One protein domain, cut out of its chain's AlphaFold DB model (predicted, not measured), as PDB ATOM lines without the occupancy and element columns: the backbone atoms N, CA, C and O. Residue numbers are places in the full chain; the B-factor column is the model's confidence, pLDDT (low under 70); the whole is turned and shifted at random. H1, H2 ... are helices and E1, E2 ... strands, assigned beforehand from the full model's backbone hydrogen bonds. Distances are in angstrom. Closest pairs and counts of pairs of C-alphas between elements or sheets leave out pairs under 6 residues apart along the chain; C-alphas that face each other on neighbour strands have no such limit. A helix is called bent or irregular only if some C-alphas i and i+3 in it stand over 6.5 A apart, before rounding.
ATOM      1  N   ASN A  97     264.148 225.917 335.123       87.25
ATOM      2  CA  ASN A  97     264.823 226.124 336.399       87.25
ATOM      3  C   ASN A  97     264.299 227.346 337.170       87.25
ATOM      4  O   ASN A  97     264.873 227.697 338.200       87.25
ATOM      5  N   SER A  98     263.209 227.986 336.727       90.75
ATOM      6  CA  SER A  98     262.665 229.189 337.367       90.75
ATOM      7  C   SER A  98     262.408 229.016 338.863       90.75
ATOM      8  O   SER A  98     262.728 229.912 339.632       90.75
ATOM      9  N   ALA A  99     261.894 227.864 339.308       88.62
ATOM     10  CA  ALA A  99     261.657 227.622 340.734       88.62
ATOM     11  C   ALA A  99     262.959 227.629 341.553       88.62
ATOM     12  O   ALA A  99     263.003 228.204 342.640       88.62
ATOM     13  N   LYS A 100     264.032 227.039 341.010       88.94
ATOM     14  CA  LYS A 100     265.359 227.046 341.632       88.94
ATOM     15  C   LYS A 100     265.927 228.465 341.677       88.94
ATOM     16  O   LYS A 100     266.334 228.916 342.741       88.94
ATOM     17  N   ILE A 101     265.885 229.177 340.550       90.06
ATOM     18  CA  ILE A 101     266.375 230.559 340.449       90.06
ATOM     19  C   ILE A 101     265.628 231.468 341.437       90.06
ATOM     20  O   ILE A 101     266.244 232.225 342.182       90.06
ATOM     21  N   CYS A 102     264.303 231.341 341.511       89.12
ATOM     22  CA  CYS A 102     263.472 232.062 342.470       89.12
ATOM     23  C   CYS A 102     263.813 231.730 343.922       89.12
ATOM     24  O   CYS A 102     263.840 232.639 344.744       89.12
ATOM     25  N   GLY A 103     264.092 230.465 344.248       87.06
ATOM     26  CA  GLY A 103     264.526 230.076 345.591       87.06
ATOM     27  C   GLY A 103     265.842 230.738 346.008       87.06
ATOM     28  O   GLY A 103     266.014 231.087 347.172       87.06
ATOM     29  N   GLU A 104     266.748 230.963 345.057       87.88
ATOM     30  CA  GLU A 104     268.016 231.655 345.303       87.88
ATOM     31  C   GLU A 104     267.861 233.183 345.371       87.88
ATOM     32  O   GLU A 104     268.604 233.827 346.110       87.88
ATOM     33  N   LEU A 105     266.897 233.758 344.641       87.69
ATOM     34  CA  LEU A 105     266.601 235.198 344.634       87.69
ATOM     35  C   LEU A 105     265.755 235.643 345.838       87.69
ATOM     36  O   LEU A 105     266.002 236.704 346.408       87.69
ATOM     37  N   ILE A 106     264.762 234.849 346.242       84.38
ATOM     38  CA  ILE A 106     263.814 235.181 347.314       84.38
ATOM     39  C   ILE A 106     264.347 234.635 348.643       84.38
ATOM     40  O   ILE A 106     263.793 233.715 349.249       84.38
ATOM     41  N   GLN A 107     265.456 235.207 349.104       79.81
ATOM     42  CA  GLN A 107     265.998 234.913 350.426       79.81
ATOM     43  C   GLN A 107     265.451 235.896 351.456       79.81
ATOM     44  O   GLN A 107     265.225 237.073 351.174       79.81
ATOM     45  N   ARG A 108     265.223 235.411 352.679       81.06
ATOM     46  CA  ARG A 108     264.868 236.294 353.792       81.06
ATOM     47  C   ARG A 108     266.065 237.170 354.133       81.06
ATOM     48  O   ARG A 108     267.190 236.682 354.185       81.06
ATOM     49  N   PHE A 109     265.805 238.436 354.434       80.38
ATOM     50  CA  PHE A 109     266.822 239.300 355.012       80.38
ATOM     51  C   PHE A 109     267.284 238.731 356.357       80.38
ATOM     52  O   PHE A 109     266.457 238.398 357.207       80.38
ATOM     53  N   GLU A 110     268.599 238.626 356.544       82.50
ATOM     54  CA  GLU A 110     269.199 238.173 357.806       82.50
ATOM     55  C   GLU A 110     268.864 239.128 358.956       82.50
ATOM     56  O   GLU A 110     268.621 238.702 360.080       82.50
ATOM     57  N   THR A 111     268.824 240.428 358.654       82.25
ATOM     58  CA  THR A 111     268.447 241.490 359.587       82.25
ATOM     59  C   THR A 111     267.335 242.316 358.960       82.25
ATOM     60  O   THR A 111     267.466 242.783 357.830       82.25
ATOM     61  N   ILE A 112     266.231 242.482 359.689       85.44
ATOM     62  CA  ILE A 112     265.150 243.386 359.294       85.44
ATOM     63  C   ILE A 112     265.562 244.791 359.747       85.44
ATOM     64  O   ILE A 112     265.803 244.959 360.945       85.44
ATOM     65  N   PRO A 113     265.657 245.778 358.836       86.94
ATOM     66  CA  PRO A 113     265.970 247.148 359.213       86.94
ATOM     67  C   PRO A 113     264.992 247.663 360.263       86.94
ATOM     68  O   PRO A 113     263.788 247.451 360.139       86.94
ATOM     69  N   THR A 114     265.517 248.349 361.272       87.88
ATOM     70  CA  THR A 114     264.733 249.062 362.296       87.88
ATOM     71  C   THR A 114     264.989 250.563 362.285       87.88
ATOM     72  O   THR A 114     264.261 251.323 362.924       87.88
ATOM     73  N   LYS A 115     265.995 251.002 361.518       89.06
ATOM     74  CA  LYS A 115     266.337 252.406 361.287       89.06
ATOM     75  C   LYS A 115     266.416 252.721 359.795       89.06
ATOM     76  O   LYS A 115     266.650 251.829 358.977       89.06
ATOM     77  N   ALA A 116     266.252 253.994 359.448       85.88
ATOM     78  CA  ALA A 116     266.282 254.447 358.060       85.88
ATOM     79  C   ALA A 116     267.643 254.184 357.393       85.88
ATOM     80  O   ALA A 116     267.688 253.774 356.237       85.88
ATOM     81  N   GLU A 117     268.747 254.334 358.129       89.19
ATOM     82  CA  GLU A 117     270.103 254.108 357.613       89.19
ATOM     83  C   GLU A 117     270.344 252.624 357.293       89.19
ATOM     84  O   GLU A 117     270.987 252.287 356.299       89.19
ATOM     85  N   GLU A 118     269.781 251.722 358.105       90.56
ATOM     86  CA  GLU A 118     269.822 250.274 357.868       90.56
ATOM     87  C   GLU A 118     269.020 249.907 356.612       90.56
ATOM     88  O   GLU A 118     269.475 249.099 355.802       90.56
ATOM     89  N   LEU A 119     267.856 250.536 356.412       88.31
ATOM     90  CA  LEU A 119     267.045 250.342 355.210       88.31
ATOM     91  C   LEU A 119     267.759 250.878 353.967       88.31
ATOM     92  O   LEU A 119     267.784 250.208 352.939       88.31
ATOM     93  N   GLN A 120     268.374 252.057 354.057       88.31
ATOM     94  CA  GLN A 120     269.138 252.635 352.959       88.31
ATOM     95  C   GLN A 120     270.333 251.750 352.588       88.31
ATOM     96  O   GLN A 120     270.588 251.521 351.406       88.31
ATOM     97  N   SER A 121     271.045 251.207 353.581       89.31
ATOM     98  CA  SER A 121     272.116 250.238 353.341       89.31
ATOM     99  C   SER A 121     271.588 248.969 352.672       89.31
ATOM    100  O   SER A 121     272.258 248.435 351.790       89.31
ATOM    101  N   LEU A 122     270.388 248.513 353.047       87.75
ATOM    102  CA  LEU A 122     269.760 247.343 352.445       87.75
ATOM    103  C   LEU A 122     269.355 247.577 350.984       87.75
ATOM    104  O   LEU A 122     269.632 246.725 350.146       87.75
ATOM    105  N   ILE A 123     268.737 248.722 350.674       87.12
ATOM    106  CA  ILE A 123     268.314 249.092 349.312       87.12
ATOM    107  C   ILE A 123     269.521 249.215 348.375       87.12
ATOM    108  O   ILE A 123     269.467 248.753 347.241       87.12
ATOM    109  N   ASN A 124     270.622 249.797 348.858       86.81
ATOM    110  CA  ASN A 124     271.841 249.988 348.067       86.81
ATOM    111  C   ASN A 124     272.766 248.759 348.053       86.81
ATOM    112  O   ASN A 124     273.837 248.795 347.443       86.81
ATOM    113  N   ARG A 125     272.404 247.675 348.749       86.56
ATOM    114  CA  ARG A 125     273.203 246.449 348.765       86.56
ATOM    115  C   ARG A 125     273.158 245.800 347.385       86.56
ATOM    116  O   ARG A 125     272.099 245.683 346.774       86.56
ATOM    117  N   GLN A 126     274.304 245.302 346.925       86.06
ATOM    118  CA  GLN A 126     274.356 244.493 345.712       86.06
ATOM    119  C   GLN A 126     273.419 243.282 345.836       86.06
ATOM    120  O   GLN A 126     273.372 242.626 346.884       86.06
ATOM    121  N   LEU A 127     272.693 242.978 344.759       85.00
ATOM    122  CA  LEU A 127     271.845 241.793 344.702       85.00
ATOM    123  C   LEU A 127     272.681 240.541 344.992       85.00
ATOM    124  O   LEU A 127     273.772 240.377 344.447       85.00
ATOM    125  N   LEU A 128     272.144 239.631 345.811       83.50
ATOM    126  CA  LEU A 128     272.782 238.336 346.098       83.50
ATOM    127  C   LEU A 128     273.061 237.549 344.812       83.50
ATOM    128  O   LEU A 128     274.038 236.809 344.713       83.50
ATOM    129  N   ARG A 129     272.177 237.726 343.834       89.31
ATOM    130  CA  ARG A 129     272.237 237.138 342.510       89.31
ATOM    131  C   ARG A 129     271.594 238.110 341.524       89.31
ATOM    132  O   ARG A 129     270.545 238.679 341.819       89.31
ATOM    133  N   LYS A 130     272.215 238.286 340.358       92.44
ATOM    134  CA  LYS A 130     271.653 239.087 339.265       92.44
ATOM    135  C   LYS A 130     270.378 238.440 338.719       92.44
ATOM    136  O   LYS A 130     270.244 237.215 338.706       92.44
ATOM    137  N   LEU A 131     269.442 239.266 338.271       92.44
ATOM    138  CA  LEU A 131     268.204 238.815 337.655       92.44
ATOM    139  C   LEU A 131     268.507 238.175 336.292       92.44
ATOM    140  O   LEU A 131     269.247 238.762 335.499       92.44
ATOM    141  N   PRO A 132     267.954 236.989 335.997       93.62
ATOM    142  CA  PRO A 132     268.175 236.349 334.712       93.62
ATOM    143  C   PRO A 132     267.416 237.104 333.614       93.62
ATOM    144  O   PRO A 132     266.264 237.494 333.808       93.62
ATOM    145  N   VAL A 133     268.049 237.267 332.457       92.56
ATOM    146  CA  VAL A 133     267.457 237.863 331.249       92.56
ATOM    147  C   VAL A 133     267.777 237.005 330.012       92.56
ATOM    148  O   VAL A 133     268.417 235.954 330.129       92.56
ATOM    149  N   THR A 134     267.214 237.342 328.849       90.75
ATOM    150  CA  THR A 134     267.120 236.424 327.696       90.75
ATOM    151  C   THR A 134     268.032 236.760 326.524       90.75
ATOM    152  O   THR A 134     268.298 235.867 325.713       90.75
ATOM    153  N   SER A 135     268.440 238.021 326.398       86.56
ATOM    154  CA  SER A 135     268.955 238.597 325.155       86.56
ATOM    155  C   SER A 135     270.107 239.575 325.407       86.56
ATOM    156  O   SER A 135     270.224 240.570 324.695       86.56
ATOM    157  N   ASP A 136     270.949 239.295 326.404       87.56
ATOM    158  CA  ASP A 136     272.136 240.090 326.733       87.56
ATOM    159  C   ASP A 136     271.808 241.556 327.059       87.56
ATOM    160  O   ASP A 136     272.549 242.477 326.707       87.56
ATOM    161  N   GLU A 137     270.686 241.793 327.745       87.81
ATOM    162  CA  GLU A 137     270.229 243.127 328.135       87.81
ATOM    163  C   GLU A 137     271.290 243.904 328.931       87.81
ATOM    164  O   GLU A 137     271.356 245.122 328.815       87.81
ATOM    165  N   GLU A 138     272.181 243.229 329.665       88.38
ATOM    166  CA  GLU A 138     273.326 243.855 330.340       88.38
ATOM    167  C   GLU A 138     274.356 244.494 329.390       88.38
ATOM    168  O   GLU A 138     275.120 245.367 329.807       88.38
ATOM    169  N   GLN A 139     274.417 244.040 328.135       87.19
ATOM    170  CA  GLN A 139     275.288 244.591 327.093       87.19
ATOM    171  C   GLN A 139     274.582 245.710 326.330       87.19
ATOM    172  O   GLN A 139     275.219 246.686 325.938       87.19
ATOM    173  N   ILE A 140     273.268 245.566 326.132       84.44
ATOM    174  CA  ILE A 140     272.421 246.563 325.469       84.44
ATOM    175  C   ILE A 140     272.272 247.808 326.357       84.44
ATOM    176  O   ILE A 140     272.308 248.927 325.848       84.44
ATOM    177  N   TYR A 141     272.160 247.609 327.672       82.50
ATOM    178  CA  TYR A 141     271.948 248.648 328.677       82.50
ATOM    179  C   TYR A 141     273.023 248.549 329.773       82.50
ATOM    180  O   TYR A 141     272.827 247.896 330.809       82.50
ATOM    181  N   PRO A 142     274.196 249.174 329.571       84.06
ATOM    182  CA  PRO A 142     275.310 249.087 330.512       84.06
ATOM    183  C   PRO A 142     274.977 249.568 331.932       84.06
ATOM    184  O   PRO A 142     275.643 249.160 332.884       84.06
ATOM    185  N   GLU A 143     273.957 250.412 332.095       84.69
ATOM    186  CA  GLU A 143     273.486 250.957 333.372       84.69
ATOM    187  C   GLU A 143     272.866 249.883 334.273       84.69
ATOM    188  O   GLU A 143     272.929 249.995 335.497       84.69
ATOM    189  N   ILE A 144     272.296 248.822 333.686       86.19
ATOM    190  CA  ILE A 144     271.649 247.741 334.443       86.19
ATOM    191  C   ILE A 144     272.519 246.492 334.587       86.19
ATOM    192  O   ILE A 144     272.096 245.516 335.212       86.19
ATOM    193  N   LYS A 145     273.746 246.507 334.050       89.81
ATOM    194  CA  LYS A 145     274.635 245.333 334.005       89.81
ATOM    195  C   LYS A 145     274.914 244.713 335.373       89.81
ATOM    196  O   LYS A 145     275.233 243.529 335.468       89.81
ATOM    197  N   ASP A 146     274.845 245.507 336.439       90.56
ATOM    198  CA  ASP A 146     275.101 245.048 337.804       90.56
ATOM    199  C   ASP A 146     273.878 244.363 338.430       90.56
ATOM    200  O   ASP A 146     274.028 243.636 339.413       90.56
ATOM    201  N   TYR A 147     272.702 244.505 337.811       90.00
ATOM    202  CA  TYR A 147     271.435 243.947 338.277       90.00
ATOM    203  C   TYR A 147     270.948 242.757 337.453       90.00
ATOM    204  O   TYR A 147     270.232 241.920 337.999       90.00
ATOM    205  N   VAL A 148     271.332 242.648 336.177       92.06
ATOM    206  CA  VAL A 148     270.866 241.585 335.268       92.06
ATOM    207  C   VAL A 148     272.017 240.789 334.656       92.06
ATOM    208  O   VAL A 148     273.143 241.278 334.564       92.06
ATOM    209  N   CYS A 149     271.755 239.544 334.265       93.69
ATOM    210  CA  CYS A 149     272.702 238.739 333.498       93.69
ATOM    211  C   CYS A 149     272.015 237.708 332.603       93.69
ATOM    212  O   CYS A 149     271.023 237.080 332.992       93.69
ATOM    213  N   THR A 150     272.621 237.446 331.453       92.44
ATOM    214  CA  THR A 150     272.245 236.358 330.559       92.44
ATOM    215  C   THR A 150     273.138 235.152 330.823       92.44
ATOM    216  O   THR A 150     274.364 235.226 330.783       92.44
ATOM    217  N   THR A 151     272.525 234.003 331.108       89.31
ATOM    218  CA  THR A 151     273.243 232.727 331.199       89.31
ATOM    219  C   THR A 151     272.568 231.694 330.306       89.31
ATOM    220  O   THR A 151     271.339 231.627 330.232       89.31
ATOM    221  N   GLU A 152     273.357 230.866 329.617       82.94
ATOM    222  CA  GLU A 152     272.829 229.937 328.604       82.94
ATOM    223  C   GLU A 152     271.818 228.938 329.190       82.94
ATOM    224  O   GLU A 152     270.822 228.593 328.555       82.94
ATOM    225  N   ASN A 153     272.017 228.548 330.450       84.25
ATOM    226  CA  ASN A 153     271.136 227.618 331.155       84.25
ATOM    227  C   ASN A 153     269.820 228.261 331.626       84.25
ATOM    228  O   ASN A 153     268.882 227.541 331.969       84.25
ATOM    229  N   GLU A 154     269.734 229.594 331.680       88.12
ATOM    230  CA  GLU A 154     268.609 230.304 332.308       88.12
ATOM    231  C   GLU A 154     267.856 231.217 331.351       88.12
ATOM    232  O   GLU A 154     266.682 231.483 331.594       88.12
ATOM    233  N   ARG A 155     268.456 231.617 330.225       87.56
ATOM    234  CA  ARG A 155     267.811 232.441 329.185       87.56
ATOM    235  C   ARG A 155     266.506 231.844 328.641       87.56
ATOM    236  O   ARG A 155     265.694 232.555 328.062       87.56
ATOM    237  N   GLN A 156     266.284 230.534 328.796       86.31
ATOM    238  CA  GLN A 156     265.034 229.868 328.401       86.31
ATOM    239  C   GLN A 156     264.000 229.741 329.528       86.31
ATOM    240  O   GLN A 156     262.851 229.375 329.249       86.31
ATOM    241  N   SER A 157     264.381 230.055 330.768       90.50
ATOM    242  CA  SER A 157     263.499 229.997 331.933       90.50
ATOM    243  C   SER A 157     262.346 230.994 331.811       90.50
ATOM    244  O   SER A 157     262.461 232.049 331.177       90.50
ATOM    245  N   MET A 158     261.208 230.661 332.418       90.62
ATOM    246  CA  MET A 158     260.053 231.558 332.444       90.62
ATOM    247  C   MET A 158     260.362 232.860 333.189       90.62
ATOM    248  O   MET A 158     259.919 233.926 332.765       90.62
ATOM    249  N   ILE A 159     261.145 232.794 334.274       92.31
ATOM    250  CA  ILE A 159     261.574 233.998 334.991       92.31
ATOM    251  C   ILE A 159     262.401 234.924 334.094       92.31
ATOM    252  O   ILE A 159     262.086 236.109 334.045       92.31
ATOM    253  N   ALA A 160     263.363 234.402 333.325       92.31
ATOM    254  CA  ALA A 160     264.163 235.228 332.420       92.31
ATOM    255  C   ALA A 160     263.284 235.935 331.384       92.31
ATOM    256  O   ALA A 160     263.378 237.143 331.204       92.31
ATOM    257  N   LYS A 161     262.357 235.194 330.763       91.19
ATOM    258  CA  LYS A 161     261.410 235.738 329.777       91.19
ATOM    259  C   LYS A 161     260.546 236.855 330.356       91.19
ATOM    260  O   LYS A 161     260.360 237.879 329.701       91.19
ATOM    261  N   ASN A 162     260.034 236.672 331.572       90.88
ATOM    262  CA  ASN A 162     259.228 237.696 332.224       90.88
ATOM    263  C   ASN A 162     260.072 238.931 332.542       90.88
ATOM    264  O   ASN A 162     259.679 240.030 332.170       90.88
ATOM    265  N   ILE A 163     261.238 238.771 333.168       90.88
ATOM    266  CA  ILE A 163     262.096 239.907 333.520       90.88
ATOM    267  C   ILE A 163     262.536 240.680 332.264       90.88
ATOM    268  O   ILE A 163     262.374 241.896 332.219       90.88
ATOM    269  N   SER A 164     262.963 239.996 331.198       90.50
ATOM    270  CA  SER A 164     263.273 240.614 329.896       90.50
ATOM    271  C   SER A 164     262.124 241.429 329.300       90.50
ATOM    272  O   SER A 164     262.342 242.465 328.665       90.50
ATOM    273  N   SER A 165     260.877 240.990 329.505       86.62
ATOM    274  CA  SER A 165     259.710 241.706 328.985       86.62
ATOM    275  C   SER A 165     259.534 243.096 329.604       86.62
ATOM    276  O   SER A 165     259.015 243.983 328.928       86.62
ATOM    277  N   ALA A 166     260.026 243.313 330.832       84.75
ATOM    278  CA  ALA A 166     259.999 244.620 331.485       84.75
ATOM    279  C   ALA A 166     260.909 245.636 330.771       84.75
ATOM    280  O   ALA A 166     260.513 246.781 330.572       84.75
ATOM    281  N   PHE A 167     262.079 245.197 330.295       77.81
ATOM    282  CA  PHE A 167     263.048 246.055 329.599       77.81
ATOM    283  C   PHE A 167     262.670 246.337 328.140       77.81
ATOM    284  O   PHE A 167     262.903 247.426 327.625       77.81
ATOM    285  N   THR A 168     262.016 245.382 327.472       67.50
ATOM    286  CA  THR A 168     261.598 245.526 326.059       67.50
ATOM    287  C   THR A 168     260.580 246.660 325.860       67.50
ATOM    288  O   THR A 168     260.400 247.172 324.753       67.50
ATOM    289  N   ILE A 169     259.879 247.044 326.929       58.66
ATOM    290  CA  ILE A 169     258.834 248.065 326.902       58.66
ATOM    291  C   ILE A 169     259.420 249.484 326.821       58.66
ATOM    292  O   ILE A 169     258.854 250.307 326.105       58.66
ATOM    293  N   ASP A 170     260.563 249.758 327.455       54.62
ATOM    294  CA  ASP A 170     261.184 251.094 327.462       54.62
ATOM    295  C   ASP A 170     261.671 251.522 326.059       54.62
ATOM    296  O   ASP A 170     261.536 252.678 325.653       54.62
ATOM    297  N   MET A 171     262.101 250.557 325.234       50.25
ATOM    298  CA  MET A 171     262.582 250.800 323.864       50.25
ATOM    299  C   MET A 171     261.515 251.298 322.875       50.25
ATOM    300  O   MET A 171     261.868 251.774 321.799       50.25
ATOM    301  N   LYS A 172     260.217 251.173 323.184       47.78
ATOM    302  CA  LYS A 172     259.138 251.547 322.247       47.78
ATOM    303  C   LYS A 172     258.683 253.003 322.353       47.78
ATOM    304  O   LYS A 172     257.871 253.420 321.532       47.78
TER     305      LYS A 172
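AT A GLANCE: This is residues 97 to 172 of the 279 residues of an uncharacterized protein of Rhizophagus irregularis (UniProt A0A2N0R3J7). A small sheet of two short parallel strands, E1 and E2, has the long helix H4 packed on E1 and the short helix H3 packed on E2, while H1 meets the first residues of H4. From H1 a wide, open loop, residues 106 to 130, runs out to H2, far from that body, and back to E1. The printed part has 76 residues, mostly helix by its named elements, in the order H1, H2, E1, H3, E2, H4. It is only just loose, close to compact, with a radius of gyration of the C-alphas of 14.2 A and spans of 38 by 28 by 17 A.

IN THESE COORDINATES: E1 is residues 131 to 133 and E2 residues 148 to 150. H4, residues 158 to 170, measures 20.2 A and ends with C-alpha 170 at (261.184, 251.094, 327.462). H3 is residues 137 to 140. H1, residues 98 to 105, begins with C-alpha 98 at (262.665, 229.189, 337.367) and measures 10.2 A. H2, residues 116 to 123, measures 10.5 A.

HOW THE PARTS SIT: E1 and E2 are parallel at 43 degrees, with N 149 and O 131 2.9 A apart, within hydrogen-bond range. E1, H3 and E2 form a strand-helix-strand unit, two parallel neighbour strands with a helix between, its crossover right-handed. The closest C-alphas of E1 and H4 are those of Val 133 and Ala 160, 4.4 A; of H3 and E2, those of Glu 138 and Val 148, 6.0 A. H1 touches H4, with its residues 158 to 160 alone, about perpendicular at 73 degrees; the closest C-alphas are those of Ser 98 and Ile 159, 5.5 A. H2 and H4 are apart. Every O i to N i+4 pair is within hydrogen-bond range in H1 and H2, 5 of 9 in H4, and H3 is too short for one.

THE WHOLE: The C-alphas farthest apart, of Thr 114 and Lys 172, are 40.5 A apart. The printed part has no cut and no long link. Residues 168 to 172 are under 70 in pLDDT.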